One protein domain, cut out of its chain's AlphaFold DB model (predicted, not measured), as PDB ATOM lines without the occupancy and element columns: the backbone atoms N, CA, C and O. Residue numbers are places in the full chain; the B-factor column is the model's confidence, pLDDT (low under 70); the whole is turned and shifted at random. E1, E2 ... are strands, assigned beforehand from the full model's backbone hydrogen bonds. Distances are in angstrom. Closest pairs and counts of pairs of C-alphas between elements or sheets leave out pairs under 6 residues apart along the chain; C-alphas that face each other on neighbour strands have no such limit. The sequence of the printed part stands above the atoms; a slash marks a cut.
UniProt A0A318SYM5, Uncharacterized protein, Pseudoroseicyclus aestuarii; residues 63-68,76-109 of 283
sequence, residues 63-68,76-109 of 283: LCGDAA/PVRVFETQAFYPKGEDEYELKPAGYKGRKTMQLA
ATOM      1  N   LEU A  63     -20.070 -17.202  71.283       87.56
ATOM      2  CA  LEU A  63     -19.729 -16.043  72.120       87.56
ATOM      3  C   LEU A  63     -18.216 -15.772  72.225       87.56
ATOM      4  O   LEU A  63     -17.820 -14.673  72.615       87.56
ATOM      5  N   CYS A  64     -17.376 -16.761  71.913       85.06
ATOM      6  CA  CYS A  64     -15.917 -16.642  71.909       85.06
ATOM      7  C   CYS A  64     -15.350 -16.189  70.553       85.06
ATOM      8  O   CYS A  64     -14.170 -15.845  70.463       85.06
ATOM      9  N   GLY A  65     -16.188 -16.127  69.515       84.00
ATOM     10  CA  GLY A  65     -15.807 -15.742  68.161       84.00
ATOM     11  C   GLY A  65     -15.105 -16.845  67.364       84.00
ATOM     12  O   GLY A  65     -15.045 -18.005  67.757       84.00
ATOM     13  N   ASP A  66     -14.568 -16.438  66.217       83.50
ATOM     14  CA  ASP A  66     -14.028 -17.267  65.132       83.50
ATOM     15  C   ASP A  66     -12.521 -17.550  65.221       83.50
ATOM     16  O   ASP A  66     -12.008 -18.440  64.551       83.50
ATOM     17  N   ALA A  67     -11.800 -16.795  66.050       84.12
ATOM     18  CA  ALA A  67     -10.341 -16.863  66.116       84.12
ATOM     19  C   ALA A  67      -9.818 -18.144  66.791       84.12
ATOM     20  O   ALA A  67      -8.679 -18.546  66.559       84.12
ATOM     21  N   ALA A  68     -10.616 -18.773  67.657       83.25
ATOM     22  CA  ALA A  68     -10.195 -19.986  68.339       83.25
ATOM     23  C   ALA A  68     -10.395 -21.211  67.429       83.25
ATOM     24  O   ALA A  68     -11.513 -21.449  66.970       83.25
ATOM     25  N   PRO A  76     -14.303 -30.443  77.895       82.56
ATOM     26  CA  PRO A  76     -15.380 -29.504  78.183       82.56
ATOM     27  C   PRO A  76     -14.826 -28.105  78.466       82.56
ATOM     28  O   PRO A  76     -13.816 -27.958  79.144       82.56
ATOM     29  N   VAL A  77     -15.503 -27.061  77.984       87.38
ATOM     30  CA  VAL A  77     -15.090 -25.665  78.197       87.38
ATOM     31  C   VAL A  77     -16.146 -24.880  78.962       87.38
ATOM     32  O   VAL A  77     -17.346 -25.039  78.733       87.38
ATOM     33  N   ARG A  78     -15.697 -23.989  79.844       88.25
ATOM     34  CA  ARG A  78     -16.529 -22.951  80.454       88.25
ATOM     35  C   ARG A  78     -16.287 -21.625  79.744       88.25
ATOM     36  O   ARG A  78     -15.153 -21.297  79.405       88.25
ATOM     37  N   VAL A  79     -17.348 -20.851  79.558       89.38
ATOM     38  CA  VAL A  79     -17.260 -19.483  79.039       89.38
ATOM     39  C   VAL A  79     -17.327 -18.526  80.217       89.38
ATOM     40  O   VAL A  79     -18.203 -18.656  81.072       89.38
ATOM     41  N   PHE A  80     -16.412 -17.567  80.263       87.50
ATOM     42  CA  PHE A  80     -16.416 -16.496  81.247       87.50
ATOM     43  C   PHE A  80     -16.115 -15.155  80.581       87.50
ATOM     44  O   PHE A  80     -15.602 -15.074  79.463       87.50
ATOM     45  N   GLU A  81     -16.475 -14.087  81.272       88.25
ATOM     46  CA  GLU A  81     -16.294 -12.725  80.797       88.25
ATOM     47  C   GLU A  81     -15.158 -12.085  81.583       88.25
ATOM     48  O   GLU A  81     -15.195 -12.033  82.813       88.25
ATOM     49  N   THR A  82     -14.111 -11.665  80.876       87.06
ATOM     50  CA  THR A  82     -13.031 -10.893  81.481       87.06
ATOM     51  C   THR A  82     -13.561  -9.505  81.786       87.06
ATOM     52  O   THR A  82     -14.231  -8.894  80.957       87.06
ATOM     53  N   GLN A  83     -13.272  -9.004  82.980       88.44
ATOM     54  CA  GLN A  83     -13.648  -7.660  83.394       88.44
ATOM     55  C   GLN A  83     -12.384  -6.868  83.712       88.44
ATOM     56  O   GLN A  83     -11.436  -7.419  84.271       88.44
ATOM     57  N   ALA A  84     -12.369  -5.592  83.342       87.31
ATOM     58  CA  ALA A  84     -11.312  -4.663  83.718       87.31
ATOM     59  C   ALA A  84     -11.924  -3.362  84.233       87.31
ATOM     60  O   ALA A  84     -13.037  -2.989  83.853       87.31
ATOM     61  N   PHE A  85     -11.184  -2.695  85.114       90.56
ATOM     62  CA  PHE A  85     -11.513  -1.353  85.563       90.56
ATOM     63  C   PHE A  85     -11.087  -0.351  84.493       90.56
ATOM     64  O   PHE A  85      -9.940  -0.364  84.049       90.56
ATOM     65  N   TYR A  86     -12.015   0.508  84.096       87.19
ATOM     66  CA  TYR A  86     -11.766   1.633  83.208       87.19
ATOM     67  C   TYR A  86     -11.976   2.929  83.986       87.19
ATOM     68  O   TYR A  86     -12.921   2.995  84.776       87.19
ATOM     69  N   PRO A  87     -11.130   3.948  83.781       89.38
ATOM     70  CA  PRO A  87     -11.351   5.247  84.392       89.38
ATOM     71  C   PRO A  87     -12.642   5.860  83.837       89.38
ATOM     72  O   PRO A  87     -12.888   5.850  82.628       89.38
ATOM     73  N   LYS A  88     -13.463   6.391  84.735       88.00
ATOM     74  CA  LYS A  88     -14.716   7.095  84.467       88.00
ATOM     75  C   LYS A  88     -14.625   8.515  85.041       88.00
ATOM     76  O   LYS A  88     -15.413   8.904  85.887       88.00
ATOM     77  N   GLY A  89     -13.638   9.286  84.594       86.75
ATOM     78  CA  GLY A  89     -13.272  10.581  85.186       86.75
ATOM     79  C   GLY A  89     -11.904  10.514  85.869       86.75
ATOM     80  O   GLY A  89     -11.133   9.604  85.572       86.75
ATOM     81  N   GLU A  90     -11.598  11.476  86.747       78.06
ATOM     82  CA  GLU A  90     -10.294  11.549  87.436       78.06
ATOM     83  C   GLU A  90     -10.146  10.508  88.560       78.06
ATOM     84  O   GLU A  90      -9.126   9.826  88.605       78.06
ATOM     85  N   ASP A  91     -11.172  10.313  89.398       83.81
ATOM     86  CA  ASP A  91     -11.096   9.439  90.588       83.81
ATOM     87  C   ASP A  91     -12.084   8.255  90.583       83.81
ATOM     88  O   ASP A  91     -12.098   7.430  91.500       83.81
ATOM     89  N   GLU A  92     -12.923   8.136  89.554       86.44
ATOM     90  CA  GLU A  92     -13.907   7.057  89.447       86.44
ATOM     91  C   GLU A  92     -13.433   5.962  88.491       86.44
ATOM     92  O   GLU A  92     -12.885   6.230  87.424       86.44
ATOM     93  N   TYR A  93     -13.702   4.707  88.849       88.38
ATOM     94  CA  TYR A  93     -13.444   3.550  88.000       88.38
ATOM     95  C   TYR A  93     -14.720   2.739  87.832       88.38
ATOM     96  O   TYR A  93     -15.442   2.473  88.792       88.38
ATOM     97  N   GLU A  94     -14.973   2.287  86.611       92.00
ATOM     98  CA  GLU A  94     -16.087   1.405  86.295       92.00
ATOM     99  C   GLU A  94     -15.597   0.053  85.785       92.00
ATOM    100  O   GLU A  94     -14.635  -0.052  85.021       92.00
ATOM    101  N   LEU A  95     -16.273  -1.005  86.219       90.31
ATOM    102  CA  LEU A  95     -15.969  -2.363  85.799       90.31
ATOM    103  C   LEU A  95     -16.698  -2.653  84.487       90.31
ATOM    104  O   LEU A  95     -17.929  -2.700  84.453       90.31
ATOM    105  N   LYS A  96     -15.948  -2.869  83.406       87.81
ATOM    106  CA  LYS A  96     -16.506  -3.191  82.085       87.81
ATOM    107  C   LYS A  96     -15.972  -4.520  81.559       87.81
ATOM    108  O   LYS A  96     -14.852  -4.912  81.904       87.81
ATOM    109  N   PRO A  97     -16.736  -5.204  80.690       86.69
ATOM    110  CA  PRO A  97     -16.219  -6.315  79.908       86.69
ATOM    111  C   PRO A  97     -14.961  -5.906  79.138       86.69
ATOM    112  O   PRO A  97     -14.956  -4.934  78.388       86.69
ATOM    113  N   ALA A  98     -13.891  -6.664  79.327       86.88
ATOM    114  CA  ALA A  98     -12.572  -6.441  78.743       86.88
ATOM    115  C   ALA A  98     -12.151  -7.622  77.859       86.88
ATOM    116  O   ALA A  98     -10.980  -7.993  77.778       86.88
ATOM    117  N   GLY A  99     -13.128  -8.275  77.236       83.88
ATOM    118  CA  GLY A  99     -12.885  -9.319  76.252       83.88
ATOM    119  C   GLY A  99     -12.315  -8.743  74.959       83.88
ATOM    120  O   GLY A  99     -12.681  -7.639  74.550       83.88
ATOM    121  N   TYR A 100     -11.442  -9.490  74.277       81.88
ATOM    122  CA  TYR A 100     -10.923  -9.081  72.969       81.88
ATOM    123  C   TYR A 100     -12.088  -8.840  71.999       81.88
ATOM    124  O   TYR A 100     -12.863  -9.754  71.719       81.88
ATOM    125  N   LYS A 101     -12.235  -7.603  71.505       82.62
ATOM    126  CA  LYS A 101     -13.379  -7.170  70.676       82.62
ATOM    127  C   LYS A 101     -14.754  -7.469  71.310       82.62
ATOM    128  O   LYS A 101     -15.692  -7.820  70.603       82.62
ATOM    129  N   GLY A 102     -14.865  -7.395  72.641       80.81
ATOM    130  CA  GLY A 102     -16.103  -7.690  73.376       80.81
ATOM    131  C   GLY A 102     -16.481  -9.177  73.423       80.81
ATOM    132  O   GLY A 102     -17.578  -9.520  73.855       80.81
ATOM    133  N   ARG A 103     -15.593 -10.074  72.976       85.62
ATOM    134  CA  ARG A 103     -15.834 -11.522  72.956       85.62
ATOM    135  C   ARG A 103     -15.600 -12.127  74.332       85.62
ATOM    136  O   ARG A 103     -14.718 -11.696  75.073       85.62
ATOM    137  N   LYS A 104     -16.348 -13.176  74.659       89.62
ATOM    138  CA  LYS A 104     -16.136 -13.918  75.905       89.62
ATOM    139  C   LYS A 104     -14.936 -14.845  75.778       89.62
ATOM    140  O   LYS A 104     -14.624 -15.342  74.698       89.62
ATOM    141  N   THR A 105     -14.287 -15.123  76.898       87.94
ATOM    142  CA  THR A 105     -13.153 -16.045  76.939       87.94
ATOM    143  C   THR A 105     -13.654 -17.442  77.283       87.94
ATOM    144  O   THR A 105     -14.517 -17.606  78.144       87.94
ATOM    145  N   MET A 106     -13.116 -18.464  76.619       89.06
ATOM    146  CA  MET A 106     -13.313 -19.851  77.037       89.06
ATOM    147  C   MET A 106     -12.103 -20.344  77.827       89.06
ATOM    148  O   MET A 106     -10.963 -20.013  77.513       89.06
ATOM    149  N   GLN A 107     -12.358 -21.175  78.827       88.12
ATOM    150  CA  GLN A 107     -11.345 -21.899  79.583       88.12
ATOM    151  C   GLN A 107     -11.728 -23.376  79.621       88.12
ATOM    152  O   GLN A 107     -12.915 -23.704  79.615       88.12
ATOM    153  N   LEU A 108     -10.737 -24.265  79.683       87.62
ATOM    154  CA  LEU A 108     -10.987 -25.669  79.991       87.62
ATOM    155  C   LEU A 108     -11.730 -25.772  81.332       87.62
ATOM    156  O   LEU A 108     -11.330 -25.143  82.311       87.62
ATOM    157  N   ALA A 109     -12.836 -26.510  81.351       89.69
ATOM    158  CA  ALA A 109     -13.616 -26.742  82.556       89.69
ATOM    159  C   ALA A 109     -12.924 -27.806  83.413       89.69
ATOM    160  O   ALA A 109     -12.641 -28.903  82.929       89.69
TER     161      ALA A 109
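Overview. This is residues 63 to 68 and 76 to 109 of the 283 residues of an uncharacterized protein of Pseudoroseicyclus aestuarii (UniProt A0A318SYM5). The model is a long, thin rod made of two antiparallel strand pairs set end to end: the chain goes out along E1 and E2, folds back through residues 88 to 92, and returns along E3 and E4. E2 and E3 make the hairpin at one end, E1 and E4 pair at the other, and a separate short piece, residues 63 to 68, lies to one side of the E1 and E4 end. The printed part has 40 residues, with no named helix and four named strands in the order E1, E2, E3, E4; the class is all strand, though 18 of the 40 residues, under half, are in named elements. The two sheets have two strands each, E1 - E4 and E2 - E3, both antiparallel. The whole is only just loose, close to extended, with a radius of gyration of the C-alphas of 12.9 A and spans of 42 by 20 by 10 A.

Along the chain. The printed part begins at Leu 63, with its C-alpha at (-19.729, -16.043, 72.120), and residues 63 to 68 hold no named element. After the cut, E1 is residues 77 to 80, beginning at C-alpha 77 at (-15.090, -25.665, 78.197), and is 9.8 A long from first to last C-alpha. E2 is residues 83 to 87, 13.1 A long. E3 is residues 93 to 97, also 13.1 A long. E4 is residues 105 to 108, 10.3 A long, ending at C-alpha 108 at (-10.987, -25.669, 79.991).

Arrangement. E1 and E4 are antiparallel neighbours, with 145 degrees between their directions. Their C-alphas 79 and 106 face each other at 4.4 A, and N 78 and O 107 are within hydrogen-bond range at 2.8 A, as are N 105 and O 80 at 2.9 A. E1 runs on into E2 across a break of 2 residues, at 19 degrees. E2 and E3 form a hairpin, antiparallel, with 143 degrees between their directions. Their C-alphas 87 and 93 face each other at 4.5 A, and N 86 and O 94 are within hydrogen-bond range at 2.8 A. E1 and E3 are apart, and so are E2 and E4.

Size, cuts and confidence. The two C-alphas farthest apart, those of Pro 76 and Glu 90, are 42.4 A from each other. Residues 69 to 75 are cut out, and C-alphas 68 and 76 are 14.6 A apart across the cut. The links E1 to E2 and E2 to E3 are tight, E3 to E4 is short with 7 residues, and no link is long. The mean pLDDT of the printed part is 86.6, and no printed residue is under 70.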